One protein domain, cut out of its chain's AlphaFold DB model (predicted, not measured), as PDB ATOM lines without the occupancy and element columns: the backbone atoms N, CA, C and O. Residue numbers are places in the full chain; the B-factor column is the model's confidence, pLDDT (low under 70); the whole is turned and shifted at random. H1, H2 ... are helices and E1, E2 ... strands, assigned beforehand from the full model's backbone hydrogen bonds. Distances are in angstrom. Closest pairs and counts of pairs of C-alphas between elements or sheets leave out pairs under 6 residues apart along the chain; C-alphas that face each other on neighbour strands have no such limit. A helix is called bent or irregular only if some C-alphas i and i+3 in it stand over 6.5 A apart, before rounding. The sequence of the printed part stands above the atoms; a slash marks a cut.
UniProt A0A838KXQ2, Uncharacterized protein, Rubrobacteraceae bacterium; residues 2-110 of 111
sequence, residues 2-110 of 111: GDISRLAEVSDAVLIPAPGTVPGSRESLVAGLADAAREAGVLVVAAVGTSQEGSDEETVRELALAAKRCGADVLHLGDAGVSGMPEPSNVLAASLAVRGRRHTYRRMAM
ATOM      1  N   GLY A   2      29.704 -49.773 -27.283       72.50
ATOM      2  CA  GLY A   2      28.407 -50.411 -27.584       72.50
ATOM      3  C   GLY A   2      27.676 -51.025 -26.378       72.50
ATOM      4  O   GLY A   2      26.459 -50.902 -26.285       72.50
ATOM      5  N   ASP A   3      28.408 -51.595 -25.414       86.00
ATOM      6  CA  ASP A   3      27.792 -52.181 -24.214       86.00
ATOM      7  C   ASP A   3      27.208 -51.138 -23.247       86.00
ATOM      8  O   ASP A   3      26.174 -51.393 -22.635       86.00
ATOM      9  N   ILE A   4      27.814 -49.947 -23.133       92.44
ATOM     10  CA  ILE A   4      27.302 -48.877 -22.256       92.44
ATOM     11  C   ILE A   4      25.982 -48.332 -22.791       92.44
ATOM     12  O   ILE A   4      25.035 -48.203 -22.024       92.44
ATOM     13  N   SER A   5      25.893 -48.070 -24.098       88.00
ATOM     14  CA  SER A   5      24.655 -47.577 -24.713       88.00
ATOM     15  C   SER A   5      23.502 -48.559 -24.509       88.00
ATOM     16  O   SER A   5      22.414 -48.154 -24.120       88.00
ATOM     17  N   ARG A   6      23.761 -49.863 -24.665       92.19
ATOM     18  CA  ARG A   6      22.749 -50.902 -24.442       92.19
ATOM     19  C   ARG A   6      22.296 -50.990 -22.982       92.19
ATOM     20  O   ARG A   6      21.120 -51.223 -22.725       92.19
ATOM     21  N   LEU A   7      23.213 -50.831 -22.027       93.50
ATOM     22  CA  LEU A   7      22.855 -50.777 -20.606       93.50
ATOM     23  C   LEU A   7      22.029 -49.522 -20.288       93.50
ATOM     24  O   LEU A   7      21.065 -49.605 -19.528       93.50
ATOM     25  N   ALA A   8      22.381 -48.384 -20.889       94.00
ATOM     26  CA  ALA A   8      21.715 -47.105 -20.675       94.00
ATOM     27  C   ALA A   8      20.262 -47.081 -21.182       94.00
ATOM     28  O   ALA A   8      19.423 -46.442 -20.561       94.00
ATOM     29  N   GLU A   9      19.927 -47.822 -22.246       94.88
ATOM     30  CA  GLU A   9      18.553 -47.905 -22.782       94.88
ATOM     31  C   GLU A   9      17.502 -48.362 -21.751       94.88
ATOM     32  O   GLU A   9      16.317 -48.069 -21.907       94.88
ATOM     33  N   VAL A  10      17.922 -49.094 -20.717       95.56
ATOM     34  CA  VAL A  10      17.032 -49.710 -19.718       95.56
ATOM     35  C   VAL A  10      17.383 -49.335 -18.275       95.56
ATOM     36  O   VAL A  10      16.873 -49.964 -17.348       95.56
ATOM     37  N   SER A  11      18.257 -48.344 -18.068       96.56
ATOM     38  CA  SER A  11      18.780 -47.991 -16.739       96.56
ATOM     39  C   SER A  11      18.810 -46.481 -16.525       96.56
ATOM     40  O   SER A  11      19.161 -45.744 -17.431       96.56
ATOM     41  N   ASP A  12      18.556 -46.011 -15.302       97.75
ATOM     42  CA  ASP A  12      18.756 -44.594 -14.939       97.75
ATOM     43  C   ASP A  12      20.230 -44.260 -14.639       97.75
ATOM     44  O   ASP A  12      20.650 -43.100 -14.633       97.75
ATOM     45  N   ALA A  13      21.024 -45.293 -14.353       97.50
ATOM     46  CA  ALA A  13      22.434 -45.191 -14.029       97.50
ATOM     47  C   ALA A  13      23.190 -46.437 -14.492       97.50
ATOM     48  O   ALA A  13      22.652 -47.543 -14.481       97.50
ATOM     49  N   VAL A  14      24.467 -46.272 -14.822       97.38
ATOM     50  CA  VAL A  14      25.386 -47.370 -15.129       97.38
ATOM     51  C   VAL A  14      26.538 -47.397 -14.140       97.38
ATOM     52  O   VAL A  14      27.165 -46.378 -13.842       97.38
ATOM     53  N   LEU A  15      26.817 -48.597 -13.635       96.38
ATOM     54  CA  LEU A  15      27.919 -48.852 -12.723       96.38
ATOM     55  C   LEU A  15      29.154 -49.288 -13.509       96.38
ATOM     56  O   LEU A  15      29.124 -50.266 -14.253       96.38
ATOM     57  N   ILE A  16      30.245 -48.554 -13.320       96.38
ATOM     58  CA  ILE A  16      31.559 -48.820 -13.903       96.38
ATOM     59  C   ILE A  16      32.603 -48.891 -12.781       96.38
ATOM     60  O   ILE A  16      32.401 -48.302 -11.715       96.38
ATOM     61  N   PRO A  17      33.728 -49.600 -12.964       96.81
ATOM     62  CA  PRO A  17      34.790 -49.584 -11.966       96.81
ATOM     63  C   PRO A  17      35.390 -48.181 -11.840       96.81
ATOM     64  O   PRO A  17      35.640 -47.509 -12.845       96.81
ATOM     65  N   ALA A  18      35.676 -47.751 -10.612       97.81
ATOM     66  CA  ALA A  18      36.480 -46.556 -10.395       97.81
ATOM     67  C   ALA A  18      37.908 -46.770 -10.953       97.81
ATOM     68  O   ALA A  18      38.407 -47.905 -10.958       97.81
ATOM     69  N   PRO A  19      38.598 -45.720 -11.432       97.88
ATOM     70  CA  PRO A  19      39.946 -45.868 -11.974       97.88
ATOM     71  C   PRO A  19      40.910 -46.491 -10.958       97.88
ATOM     72  O   PRO A  19      40.858 -46.185  -9.773       97.88
ATOM     73  N   GLY A  20      41.789 -47.377 -11.430       96.12
ATOM     74  CA  GLY A  20      42.761 -48.092 -10.595       96.12
ATOM     75  C   GLY A  20      42.199 -49.185  -9.674       96.12
ATOM     76  O   GLY A  20      42.986 -49.777  -8.937       96.12
ATOM     77  N   THR A  21      40.892 -49.479  -9.718       96.00
ATOM     78  CA  THR A  21      40.290 -50.462  -8.798       96.00
ATOM     79  C   THR A  21      40.230 -51.888  -9.313       96.00
ATOM     80  O   THR A  21      40.270 -52.826  -8.523       96.00
ATOM     81  N   VAL A  22      40.196 -52.083 -10.631       95.19
ATOM     82  CA  VAL A  22      40.243 -53.411 -11.256       95.19
ATOM     83  C   VAL A  22      41.344 -53.460 -12.317       95.19
ATOM     84  O   VAL A  22      41.716 -52.423 -12.877       95.19
ATOM     85  N   PRO A  23      41.894 -54.643 -12.646       94.50
ATOM     86  CA  PRO A  23      42.914 -54.753 -13.681       94.50
ATOM     87  C   PRO A  23      42.469 -54.102 -14.999       94.50
ATOM     88  O   PRO A  23      41.459 -54.471 -15.591       94.50
ATOM     89  N   GLY A  24      43.238 -53.116 -15.466       93.62
ATOM     90  CA  GLY A  24      42.975 -52.423 -16.728       93.62
ATOM     91  C   GLY A  24      42.037 -51.212 -16.657       93.62
ATOM     92  O   GLY A  24      41.897 -50.550 -17.688       93.62
ATOM     93  N   SER A  25      41.475 -50.852 -15.491       95.19
ATOM     94  CA  SER A  25      40.651 -49.640 -15.305       95.19
ATOM     95  C   SER A  25      41.498 -48.362 -15.284       95.19
ATOM     96  O   SER A  25      41.670 -47.703 -14.258       95.19
ATOM     97  N   ARG A  26      42.083 -48.030 -16.433       96.88
ATOM     98  CA  ARG A  26      42.849 -46.795 -16.658       96.88
ATOM     99  C   ARG A  26      41.900 -45.595 -16.668       96.88
ATOM    100  O   ARG A  26      40.800 -45.717 -17.197       96.88
ATOM    101  N   GLU A  27      42.342 -44.436 -16.177       97.88
ATOM    102  CA  GLU A  27      41.514 -43.214 -16.158       97.88
ATOM    103  C   GLU A  27      40.938 -42.866 -17.540       97.88
ATOM    104  O   GLU A  27      39.762 -42.539 -17.639       97.88
ATOM    105  N   SER A  28      41.717 -43.014 -18.618       97.50
ATOM    106  CA  SER A  28      41.247 -42.746 -19.986       97.50
ATOM    107  C   SER A  28      40.132 -43.689 -20.444       97.50
ATOM    108  O   SER A  28      39.201 -43.261 -21.121       97.50
ATOM    109  N   LEU A  29      40.204 -44.965 -20.060       96.31
ATOM    110  CA  LEU A  29      39.157 -45.935 -20.365       96.31
ATOM    111  C   LEU A  29      37.885 -45.612 -19.576       96.31
ATOM    112  O   LEU A  29      36.806 -45.584 -20.155       96.31
ATOM    113  N   VAL A  30      38.017 -45.357 -18.272       97.56
ATOM    114  CA  VAL A  30      36.872 -45.038 -17.406       97.56
ATOM    115  C   VAL A  30      36.206 -43.734 -17.847       97.56
ATOM    116  O   VAL A  30      34.983 -43.698 -17.931       97.56
ATOM    117  N   ALA A  31      36.983 -42.707 -18.205       98.12
ATOM    118  CA  ALA A  31      36.458 -41.455 -18.750       98.12
ATOM    119  C   ALA A  31      35.649 -41.693 -20.034       98.12
ATOM    120  O   ALA A  31      34.508 -41.260 -20.117       98.12
ATOM    121  N   GLY A  32      36.164 -42.486 -20.982       97.50
ATOM    122  CA  GLY A  32      35.417 -42.813 -22.202       97.50
ATOM    123  C   GLY A  32      34.124 -43.606 -21.956       97.50
ATOM    124  O   GLY A  32      33.162 -43.467 -22.710       97.50
ATOM    125  N   LEU A  33      34.066 -44.435 -20.906       96.75
ATOM    126  CA  LEU A  33      32.824 -45.105 -20.495       96.75
ATOM    127  C   LEU A  33      31.833 -44.121 -19.863       96.75
ATOM    128  O   LEU A  33      30.637 -44.208 -20.136       96.75
ATOM    129  N   ALA A  34      32.327 -43.197 -19.038       97.38
ATOM    130  CA  ALA A  34      31.517 -42.167 -18.403       97.38
ATOM    131  C   ALA A  34      30.936 -41.179 -19.425       97.38
ATOM    132  O   ALA A  34      29.756 -40.847 -19.340       97.38
ATOM    133  N   ASP A  35      31.725 -40.770 -20.421       97.31
ATOM    134  CA  ASP A  35      31.273 -39.911 -21.518       97.31
ATOM    135  C   ASP A  35      30.147 -40.590 -22.304       97.31
ATOM    136  O   ASP A  35      29.073 -40.016 -22.458       97.31
ATOM    137  N   ALA A  36      30.330 -41.858 -22.693       96.56
ATOM    138  CA  ALA A  36      29.306 -42.619 -23.413       96.56
ATOM    139  C   ALA A  36      27.998 -42.779 -22.612       96.56
ATOM    140  O   ALA A  36      26.906 -42.727 -23.176       96.56
ATOM    141  N   ALA A  37      28.093 -42.974 -21.295       96.69
ATOM    142  CA  ALA A  37      26.935 -43.061 -20.410       96.69
ATOM    143  C   ALA A  37      26.199 -41.717 -20.294       96.69
ATOM    144  O   ALA A  37      24.975 -41.653 -20.406       96.69
ATOM    145  N   ARG A  38      26.953 -40.626 -20.132       95.00
ATOM    146  CA  ARG A  38      26.403 -39.273 -20.040       95.00
ATOM    147  C   ARG A  38      25.752 -38.827 -21.348       95.00
ATOM    148  O   ARG A  38      24.686 -38.221 -21.306       95.00
ATOM    149  N   GLU A  39      26.357 -39.146 -22.490       95.62
ATOM    150  CA  GLU A  39      25.778 -38.920 -23.822       95.62
ATOM    151  C   GLU A  39      24.452 -39.668 -24.004       95.62
ATOM    152  O   GLU A  39      23.535 -39.150 -24.638       95.62
ATOM    153  N   ALA A  40      24.321 -40.850 -23.396       95.31
ATOM    154  CA  ALA A  40      23.078 -41.615 -23.361       95.31
ATOM    155  C   ALA A  40      22.056 -41.100 -22.324       95.31
ATOM    156  O   ALA A  40      20.951 -41.631 -22.244       95.31
ATOM    157  N   GLY A  41      22.388 -40.063 -21.546       96.25
ATOM    158  CA  GLY A  41      21.474 -39.417 -20.601       96.25
ATOM    159  C   GLY A  41      21.327 -40.117 -19.247       96.25
ATOM    160  O   GLY A  41      20.410 -39.776 -18.501       96.25
ATOM    161  N   VAL A  42      22.214 -41.057 -18.911       97.81
ATOM    162  CA  VAL A  42      22.168 -41.819 -17.651       97.81
ATOM    163  C   VAL A  42      23.279 -41.395 -16.689       97.81
ATOM    164  O   VAL A  42      24.307 -40.852 -17.100       97.81
ATOM    165  N   LEU A  43      23.082 -41.637 -15.392       98.38
ATOM    166  CA  LEU A  43      24.080 -41.331 -14.362       98.38
ATOM    167  C   LEU A  43      25.255 -42.317 -14.393       98.38
ATOM    168  O   LEU A  43      25.085 -43.510 -14.642       98.38
ATOM    169  N   VAL A  44      26.444 -41.838 -14.040       98.25
ATOM    170  CA  VAL A  44      27.649 -42.666 -13.917       98.25
ATOM    171  C   VAL A  44      27.948 -42.958 -12.452       98.25
ATOM    172  O   VAL A  44      28.233 -42.048 -11.668       98.25
ATOM    173  N   VAL A  45      27.951 -44.241 -12.089       98.38
ATOM    174  CA  VAL A  45      28.354 -44.720 -10.761       98.38
ATOM    175  C   VAL A  45      29.737 -45.357 -10.860       98.38
ATOM    176  O   VAL A  45      29.895 -46.408 -11.474       98.38
ATOM    177  N   ALA A  46      30.744 -44.745 -10.240       98.12
ATOM    178  CA  ALA A  46      32.087 -45.309 -10.146       98.12
ATOM    179  C   ALA A  46      32.231 -46.119  -8.854       98.12
ATOM    180  O   ALA A  46      32.177 -45.564  -7.755       98.12
ATOM    181  N   ALA A  47      32.417 -47.430  -8.988       97.31
ATOM    182  CA  ALA A  47      32.482 -48.357  -7.867       97.31
ATOM    183  C   ALA A  47      33.918 -48.701  -7.457       97.31
ATOM    184  O   ALA A  47      34.713 -49.180  -8.266       97.31
ATOM    185  N   VAL A  48      34.204 -48.524  -6.169       96.19
ATOM    186  CA  VAL A  48      35.314 -49.133  -5.433       96.19
ATOM    187  C   VAL A  48      34.736 -50.332  -4.680       96.19
ATOM    188  O   VAL A  48      34.359 -50.220  -3.518       96.19
ATOM    189  N   GLY A  49      34.546 -51.450  -5.382       85.44
ATOM    190  CA  GLY A  49      33.966 -52.683  -4.828       85.44
ATOM    191  C   GLY A  49      34.995 -53.804  -4.695       85.44
ATOM    192  O   GLY A  49      34.708 -54.930  -5.095       85.44
ATOM    193  N   THR A  50      36.217 -53.476  -4.270       85.06
ATOM    194  CA  THR A  50      37.316 -54.444  -4.139       85.06
ATOM    195  C   THR A  50      37.632 -54.676  -2.667       85.06
ATOM    196  O   THR A  50      36.729 -54.979  -1.915       85.06
ATOM    197  N   SER A  51      38.891 -54.638  -2.237       90.06
ATOM    198  CA  SER A  51      39.216 -54.462  -0.812       90.06
ATOM    199  C   SER A  51      39.791 -53.066  -0.559       90.06
ATOM    200  O   SER A  51      40.219 -52.747   0.548       90.06
ATOM    201  N   GLN A  52      39.842 -52.228  -1.599       93.06
ATOM    202  CA  GLN A  52      40.446 -50.900  -1.545       93.06
ATOM    203  C   GLN A  52      39.550 -49.868  -0.859       93.06
ATOM    204  O   GLN A  52      40.045 -48.844  -0.405       93.06
ATOM    205  N   GLU A  53      38.252 -50.132  -0.714       91.06
ATOM    206  CA  GLU A  53      37.358 -49.331   0.126       91.06
ATOM    207  C   GLU A  53      37.744 -49.371   1.614       91.06
ATOM    208  O   GLU A  53      37.381 -48.465   2.365       91.06
ATOM    209  N   GLY A  54      38.486 -50.407   2.024       90.62
ATOM    210  CA  GLY A  54      39.078 -50.565   3.352       90.62
ATOM    211  C   GLY A  54      40.556 -50.165   3.423       90.62
ATOM    212  O   GLY A  54      41.221 -50.490   4.400       90.62
ATOM    213  N   SER A  55      41.104 -49.526   2.383       93.75
ATOM    214  CA  SER A  55      42.447 -48.931   2.447       93.75
ATOM    215  C   SER A  55      42.449 -47.657   3.294       93.75
ATOM    216  O   SER A  55      41.405 -47.198   3.749       93.75
ATOM    217  N   ASP A  56      43.625 -47.080   3.510       95.38
ATOM    218  CA  ASP A  56      43.771 -45.826   4.242       95.38
ATOM    219  C   ASP A  56      43.043 -44.642   3.563       95.38
ATOM    220  O   ASP A  56      42.726 -44.659   2.366       95.38
ATOM    221  N   GLU A  57      42.814 -43.575   4.337       97.62
ATOM    222  CA  GLU A  57      42.096 -42.378   3.884       97.62
ATOM    223  C   GLU A  57      42.735 -41.715   2.652       97.62
ATOM    224  O   GLU A  57      42.018 -41.137   1.830       97.62
ATOM    225  N   GLU A  58      44.065 -41.764   2.508       98.31
ATOM    226  CA  GLU A  58      44.766 -41.162   1.373       98.31
ATOM    227  C   GLU A  58      44.500 -41.948   0.088       98.31
ATOM    228  O   GLU A  58      44.165 -41.348  -0.939       98.31
ATOM    229  N   THR A  59      44.551 -43.277   0.160       97.25
ATOM    230  CA  THR A  59      44.183 -44.152  -0.954       97.25
ATOM    231  C   THR A  59      42.736 -43.906  -1.394       97.25
ATOM    232  O   THR A  59      42.476 -43.666  -2.576       97.25
ATOM    233  N   VAL A  60      41.781 -43.875  -0.456       97.50
ATOM    234  CA  VAL A  60      40.366 -43.618  -0.786       97.50
ATOM    235  C   VAL A  60      40.158 -42.206  -1.341       97.50
ATOM    236  O   VAL A  60      39.379 -42.016  -2.279       97.50
ATOM    237  N   ARG A  61      40.879 -41.208  -0.817       98.44
ATOM    238  CA  ARG A  61      40.873 -39.834  -1.339       98.44
ATOM    239  C   ARG A  61      41.304 -39.793  -2.805       98.44
ATOM    240  O   ARG A  61      40.645 -39.123  -3.601       98.44
ATOM    241  N   GLU A  62      42.381 -40.485  -3.168       98.38
ATOM    242  CA  GLU A  62      42.865 -40.531  -4.552       98.38
ATOM    243  C   GLU A  62      41.884 -41.252  -5.482       98.38
ATOM    244  O   GLU A  62      41.560 -40.717  -6.544       98.38
ATOM    245  N   LEU A  63      41.319 -42.388  -5.061       98.00
ATOM    246  CA  LEU A  63      40.286 -43.098  -5.829       98.00
ATOM    247  C   LEU A  63      39.043 -42.226  -6.062       98.00
ATOM    248  O   LEU A  63      38.527 -42.151  -7.180       98.00
ATOM    249  N   ALA A  64      38.588 -41.511  -5.029       98.31
ATOM    250  CA  ALA A  64      37.449 -40.601  -5.112       98.31
ATOM    251  C   ALA A  64      37.700 -39.439  -6.090       98.31
ATOM    252  O   ALA A  64      36.828 -39.084  -6.888       98.31
ATOM    253  N   LEU A  65      38.897 -38.844  -6.047       98.62
ATOM    254  CA  LEU A  65      39.285 -37.774  -6.966       98.62
ATOM    255  C   LEU A  65      39.456 -38.289  -8.398       98.62
ATOM    256  O   LEU A  65      39.017 -37.606  -9.322       98.62
ATOM    257  N   ALA A  66      40.035 -39.474  -8.589       98.44
ATOM    258  CA  ALA A  66      40.168 -40.109  -9.899       98.44
ATOM    259  C   ALA A  66      38.797 -40.383 -10.531       98.44
ATOM    260  O   ALA A  66      38.547 -39.972 -11.662       98.44
ATOM    261  N   ALA A  67      37.868 -40.977  -9.777       98.44
ATOM    262  CA  ALA A  67      36.492 -41.186 -10.224       98.44
ATOM    263  C   ALA A  67      35.813 -39.869 -10.639       98.44
ATOM    264  O   ALA A  67      35.206 -39.789 -11.708       98.44
ATOM    265  N   LYS A  68      35.974 -38.808  -9.833       98.12
ATOM    266  CA  LYS A  68      35.452 -37.475 -10.160       98.12
ATOM    267  C   LYS A  68      36.074 -36.903 -11.436       98.12
ATOM    268  O   LYS A  68      35.347 -36.344 -12.253       98.12
ATOM    269  N   ARG A  69      37.397 -37.017 -11.614       98.06
ATOM    270  CA  ARG A  69      38.096 -36.555 -12.829       98.06
ATOM    271  C   ARG A  69      37.571 -37.255 -14.079       98.06
ATOM    272  O   ARG A  69      37.399 -36.598 -15.098       98.06
ATOM    273  N   CYS A  70      37.269 -38.548 -13.980       98.31
ATOM    274  CA  CYS A  70      36.689 -39.335 -15.066       98.31
ATOM    275  C   CYS A  70      35.194 -39.069 -15.307       98.31
ATOM    276  O   CYS A  70      34.622 -39.709 -16.177       98.31
ATOM    277  N   GLY A  71      34.548 -38.163 -14.566       97.50
ATOM    278  CA  GLY A  71      33.165 -37.759 -14.835       97.50
ATOM    279  C   GLY A  71      32.087 -38.575 -14.117       97.50
ATOM    280  O   GLY A  71      30.927 -38.512 -14.526       97.50
ATOM    281  N   ALA A  72      32.436 -39.309 -13.053       98.19
ATOM    282  CA  ALA A  72      31.455 -40.011 -12.229       98.19
ATOM    283  C   ALA A  72      30.520 -39.040 -11.485       98.19
ATOM    284  O   ALA A  72      30.980 -38.080 -10.859       98.19
ATOM    285  N   ASP A  73      29.217 -39.326 -11.497       98.12
ATOM    286  CA  ASP A  73      28.206 -38.587 -10.731       98.12
ATOM    287  C   ASP A  73      28.093 -39.120  -9.296       98.12
ATOM    288  O   ASP A  73      27.854 -38.365  -8.350       98.12
ATOM    289  N   VAL A  74      28.295 -40.430  -9.131       97.88
ATOM    290  CA  VAL A  74      28.226 -41.132  -7.848       97.88
ATOM    291  C   VAL A  74      29.519 -41.905  -7.623       97.88
ATOM    292  O   VAL A  74      29.955 -42.673  -8.477       97.88
ATOM    293  N   LEU A  75      30.112 -41.736  -6.441       97.75
ATOM    294  CA  LEU A  75      31.151 -42.629  -5.936       97.75
ATOM    295  C   LEU A  75      30.493 -43.689  -5.053       97.75
ATOM    296  O   LEU A  75      29.848 -43.350  -4.060       97.75
ATOM    297  N   HIS A  76      30.682 -44.955  -5.401       96.88
ATOM    298  CA  HIS A  76      30.247 -46.096  -4.608       96.88
ATOM    299  C   HIS A  76      31.457 -46.711  -3.898       96.88
ATOM    300  O   HIS A  76      32.417 -47.109  -4.555       96.88
ATOM    301  N   LEU A  77      31.413 -46.775  -2.567       95.56
ATOM    302  CA  LEU A  77      32.383 -47.499  -1.742       95.56
ATOM    303  C   LEU A  77      31.726 -48.793  -1.259       95.56
ATOM    304  O   LEU A  77      30.604 -48.737  -0.756       95.56
ATOM    305  N   GLY A  78      32.418 -49.921  -1.432       92.00
ATOM    306  CA  GLY A  78      31.964 -51.242  -1.005       92.00
ATOM    307  C   GLY A  78      31.692 -51.347   0.497       92.00
ATOM    308  O   GLY A  78      32.047 -50.478   1.295       92.00
ATOM    309  N   ASP A  79      31.040 -52.437   0.883       83.19
ATOM    310  CA  ASP A  79      30.537 -52.696   2.230       83.19
ATOM    311  C   ASP A  79      31.420 -53.657   3.046       83.19
ATOM    312  O   ASP A  79      31.082 -53.987   4.183       83.19
ATOM    313  N   ALA A  80      32.587 -54.056   2.523       78.56
ATOM    314  CA  ALA A  80      33.485 -55.014   3.177       78.56
ATOM    315  C   ALA A  80      34.209 -54.471   4.428       78.56
ATOM    316  O   ALA A  80      34.996 -55.191   5.040       78.56
ATOM    317  N   GLY A  81      33.969 -53.213   4.809       72.44
ATOM    318  CA  GLY A  81      34.557 -52.581   5.988       72.44
ATOM    319  C   GLY A  81      33.881 -52.990   7.302       72.44
ATOM    320  O   GLY A  81      33.816 -54.158   7.687       72.44
ATOM    321  N   VAL A  82      33.400 -52.004   8.056       76.38
ATOM    322  CA  VAL A  82      32.890 -52.205   9.417       76.38
ATOM    323  C   VAL A  82      31.444 -52.698   9.377       76.38
ATOM    324  O   VAL A  82      30.525 -51.908   9.247       76.38
ATOM    325  N   SER A  83      31.204 -53.997   9.569       82.25
ATOM    326  CA  SER A  83      29.836 -54.530   9.727       82.25
ATOM    327  C   SER A  83      28.899 -54.234   8.533       82.25
ATOM    328  O   SER A  83      27.736 -53.878   8.733       82.25
ATOM    329  N   GLY A  84      29.383 -54.393   7.296       83.56
ATOM    330  CA  GLY A  84      28.566 -54.166   6.093       83.56
ATOM    331  C   GLY A  84      28.490 -52.696   5.668       83.56
ATOM    332  O   GLY A  84      27.490 -52.270   5.092       83.56
ATOM    333  N   MET A  85      29.511 -51.895   5.986       86.94
ATOM    334  CA  MET A  85      29.647 -50.520   5.502       86.94
ATOM    335  C   MET A  85      31.125 -50.160   5.278       86.94
ATOM    336  O   MET A  85      31.997 -50.716   5.954       86.94
ATOM    337  N   PRO A  86      31.437 -49.206   4.385       89.12
ATOM    338  CA  PRO A  86      32.790 -48.667   4.273       89.12
ATOM    339  C   PRO A  86      33.222 -48.000   5.582       89.12
ATOM    340  O   PRO A  86      32.391 -47.472   6.325       89.12
ATOM    341  N   GLU A  87      34.526 -47.974   5.860       90.94
ATOM    342  CA  GLU A  87      35.037 -47.320   7.066       90.94
ATOM    343  C   GLU A  87      34.554 -45.851   7.136       90.94
ATOM    344  O   GLU A  87      34.677 -45.114   6.151       90.94
ATOM    345  N   PRO A  88      33.972 -45.383   8.261       93.12
ATOM    346  CA  PRO A  88      33.412 -44.030   8.331       93.12
ATOM    347  C   PRO A  88      34.423 -42.909   8.032       93.12
ATOM    348  O   PRO A  88      34.057 -41.884   7.451       93.12
ATOM    349  N   SER A  89      35.688 -43.114   8.404       95.25
ATOM    350  CA  SER A  89      36.838 -42.262   8.063       95.25
ATOM    351  C   SER A  89      37.001 -42.118   6.546       95.25
ATOM    352  O   SER A  89      37.085 -41.001   6.038       95.25
ATOM    353  N   ASN A  90      36.911 -43.220   5.802       95.94
ATOM    354  CA  ASN A  90      36.999 -43.248   4.343       95.94
ATOM    355  C   ASN A  90      35.822 -42.537   3.668       95.94
ATOM    356  O   ASN A  90      36.015 -41.782   2.710       95.94
ATOM    357  N   VAL A  91      34.605 -42.686   4.204       95.56
ATOM    358  CA  VAL A  91      33.434 -41.920   3.735       95.56
ATOM    359  C   VAL A  91      33.659 -40.416   3.932       95.56
ATOM    360  O   VAL A  91      33.379 -39.611   3.035       95.56
ATOM    361  N   LEU A  92      34.194 -40.020   5.091       97.25
ATOM    362  CA  LEU A  92      34.520 -38.628   5.384       97.25
ATOM    363  C   LEU A  92      35.627 -38.101   4.460       97.25
ATOM    364  O   LEU A  92      35.463 -37.016   3.897       97.25
ATOM    365  N   ALA A  93      36.711 -38.855   4.271       98.25
ATOM    366  CA  ALA A  93      37.837 -38.498   3.413       98.25
ATOM    367  C   ALA A  93      37.386 -38.283   1.961       98.25
ATOM    368  O   ALA A  93      37.622 -37.212   1.390       98.25
ATOM    369  N   ALA A  94      36.630 -39.233   1.399       97.94
ATOM    370  CA  ALA A  94      36.051 -39.122   0.062       97.94
ATOM    371  C   ALA A  94      35.130 -37.896  -0.062       97.94
ATOM    372  O   ALA A  94      35.238 -37.115  -1.013       97.94
ATOM    373  N   SER A  95      34.258 -37.668   0.926       97.81
ATOM    374  CA  SER A  95      33.376 -36.501   0.946       97.81
ATOM    375  C   SER A  95      34.183 -35.199   0.997       97.81
ATOM    376  O   SER A  95      33.953 -34.280   0.216       97.81
ATOM    377  N   LEU A  96      35.168 -35.072   1.882       98.38
ATOM    378  CA  LEU A  96      36.010 -33.877   1.946       98.38
ATOM    379  C   LEU A  96      36.724 -33.603   0.617       98.38
ATOM    380  O   LEU A  96      36.736 -32.453   0.178       98.38
ATOM    381  N   ALA A  97      37.234 -34.643  -0.041       98.25
ATOM    382  CA  ALA A  97      37.942 -34.544  -1.311       98.25
ATOM    383  C   ALA A  97      37.039 -34.092  -2.468       98.25
ATOM    384  O   ALA A  97      37.352 -33.147  -3.190       98.25
ATOM    385  N   VAL A  98      35.888 -34.746  -2.633       97.81
ATOM    386  CA  VAL A  98      35.013 -34.557  -3.799       97.81
ATOM    387  C   VAL A  98      34.218 -33.256  -3.715       97.81
ATOM    388  O   VAL A  98      34.001 -32.596  -4.732       97.81
ATOM    389  N   ARG A  99      33.766 -32.864  -2.522       95.88
ATOM    390  CA  ARG A  99      32.768 -31.788  -2.337       95.88
ATOM    391  C   ARG A  99      33.200 -30.688  -1.365       95.88
ATOM    392  O   ARG A  99      32.498 -29.686  -1.229       95.88
ATOM    393  N   GLY A 100      34.358 -30.836  -0.721       97.88
ATOM    394  CA  GLY A 100      34.948 -29.827   0.158       97.88
ATOM    395  C   GLY A 100      34.316 -29.743   1.552       97.88
ATOM    396  O   GLY A 100      33.176 -30.154   1.788       97.88
ATOM    397  N   ARG A 101      35.060 -29.140   2.495       98.31
ATOM    398  CA  ARG A 101      34.694 -29.023   3.926       98.31
ATOM    399  C   ARG A 101      33.302 -28.439   4.149       98.31
ATOM    400  O   ARG A 101      32.483 -29.049   4.829       98.31
ATOM    401  N   ARG A 102      33.012 -27.284   3.535       97.81
ATOM    402  CA  ARG A 102      31.735 -26.572   3.713       97.81
ATOM    403  C   ARG A 102      30.537 -27.456   3.369       97.81
ATOM    404  O   ARG A 102      29.583 -27.504   4.139       97.81
ATOM    405  N   HIS A 103      30.566 -28.141   2.222       97.31
ATOM    406  CA  HIS A 103      29.439 -28.980   1.824       97.31
ATOM    407  C   HIS A 103      29.359 -30.220   2.712       97.31
ATOM    408  O   HIS A 103      28.271 -30.555   3.173       97.31
ATOM    409  N   THR A 104      30.482 -30.899   2.964       97.69
ATOM    410  CA  THR A 104      30.557 -32.097   3.820       97.69
ATOM    411  C   THR A 104      29.988 -31.844   5.213       97.69
ATOM    412  O   THR A 104      28.994 -32.468   5.573       97.69
ATOM    413  N   TYR A 105      30.510 -30.858   5.945       97.19
ATOM    414  CA  TYR A 105      30.044 -30.567   7.305       97.19
ATOM    415  C   TYR A 105      28.592 -30.107   7.340       97.19
ATOM    416  O   TYR A 105      27.848 -30.508   8.232       97.19
ATOM    417  N   ARG A 106      28.142 -29.346   6.333       96.94
ATOM    418  CA  ARG A 106      26.726 -28.987   6.225       96.94
ATOM    419  C   ARG A 106      25.838 -30.232   6.128       96.94
ATOM    420  O   ARG A 106      24.821 -30.268   6.801       96.94
ATOM    421  N   ARG A 107      26.180 -31.246   5.320       94.50
ATOM    422  CA  ARG A 107      25.359 -32.474   5.234       94.50
ATOM    423  C   ARG A 107      25.445 -33.342   6.481       94.50
ATOM    424  O   ARG A 107      24.444 -33.955   6.801       94.50
ATOM    425  N   MET A 108      26.577 -33.363   7.180       94.62
ATOM    426  CA  MET A 108      26.690 -34.072   8.462       94.62
ATOM    427  C   MET A 108      25.844 -33.420   9.564       94.62
ATOM    428  O   MET A 108      25.346 -34.109  10.445       94.62
ATOM    429  N   ALA A 109      25.691 -32.094   9.526       96.19
ATOM    430  CA  ALA A 109      24.914 -31.345  10.510       96.19
ATOM    431  C   ALA A 109      23.410 -31.259  10.186       96.19
ATOM    432  O   ALA A 109      22.617 -30.944  11.073       96.19
ATOM    433  N   MET A 110      23.010 -31.485   8.930       91.00
ATOM    434  CA  MET A 110      21.600 -31.504   8.530       91.00
ATOM    435  C   MET A 110      20.989 -32.870   8.874       91.00
ATOM    436  O   MET A 110      21.563 -33.898   8.521       91.00
TER     437      MET A 110
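Overview. This is residues 2 to 110 of the 111 residues of an uncharacterized protein of Rubrobacteraceae bacterium (UniProt A0A838KXQ2). A small parallel sheet of three strands forms a wall whose one face is covered by two helices, H2 over E1 and E2, and H3 over E2 and E3, while no named helix covers the other face. H1 packs at the E1 side of this slab, and at the E3 side the bent helix H4 packs on H3 with its first arm, H4a, then folds back in its second arm, H4b, off the sheet. The printed part has 109 residues with four named helices and three named strands, in the order H1, E1, H2, E2, H3, E3, H4; the sheet's order is E1, E2, E3, all parallel, and the class is mixed, helices and strands. The whole is compact, with a radius of gyration of the C-alphas of 14.1 A, and the C-alphas span 39 by 31 by 25 A.

Arrangement. H1, residues 2 to 8, is on the sheet, and its closest approach to E1, residues 13 to 17, is 6.7 A, between the C-alphas of Ala 8 and Val 14. H2, residues 27 to 39, touches H1 with residues 33 to 37 alone; the C-alphas of Ile 4 and Ala 37 are closest, at 6.1 A, and the two run the same way at a steep tilt of 53 degrees. E2, residues 43 to 48, is the inner strand, parallel to E1, with N 14 and O 43 at 2.8 A and N 45 and O 14 at 2.9 A, within hydrogen-bond range. H2 has a height over the sheet of 9.3 A and runs along the strands, at 11 degrees to E2 on the local plane; its closest C-alphas to E2 are Ala 34 and Val 44, 5.9 A. H3, residues 57 to 69, is on the same face as H2, at a height over the sheet of 9.8 A. It runs along the strands too, at 24 degrees on the local plane to E3, residues 74 to 77, an edge strand like E1. E2 and E3 are parallel, with N 46 and O 74 at 2.8 A and N 76 and O 46 at 2.9 A, within hydrogen-bond range. E1, H2, E2 and E2, H3, E3 are strand-helix-strand units, two parallel neighbour strands with a helix between, each with a right-handed crossover. H2 and H3 are close but not clearly touching, with the C-alphas of Glu 27 and Ala 66 at 7.1 A. By its hydrogen bonds H4, residues 88 to 109, was assigned as one helix, but it is bent: C-alphas 98 and 101 are 9.5 A apart. Its arm H4a, residues 88 to 98, is on the sheet and touches H3, closest at the C-alphas of Arg 61 and Ala 94, 5.1 A, at a tilt of 37 degrees, only just steep. Its arm H4b, residues 101 to 109, is not on the sheet; it only just touches H4a, with 3 pairs of C-alphas within 8 A, the closest being Ser 95 and Thr 104 at 6.0 A, and runs the opposite way at a steep tilt of 43 degrees. H1, H2, H3 and H4a on one face of the sheet make two layers, one of helices and one of strands. In H1, H2, H3, H4a and H4b every O i to N i+4 pair is within hydrogen-bond range.

Along the chain. H1 begins at C-alpha 2, (28.407, -50.411, -27.584), and is 10.2 A long. E1 is 13.3 A, H2 18.0 A and E2 16.3 A long, E2 beginning at C-alpha 43, (24.080, -41.331, -14.362). H3 is 18.1 A, E3 9.8 A, H4a 15.5 A and H4b 12.0 A long; H4b ends at C-alpha 109, (24.914, -31.345, 10.510).

Size, cuts and confidence. The two C-alphas farthest apart are those of Gly 2 and Ala 109, 42.7 A. The printed part has no cut, and no link is long. The mean pLDDT of the printed part is 94.7, and no printed residue is under 70.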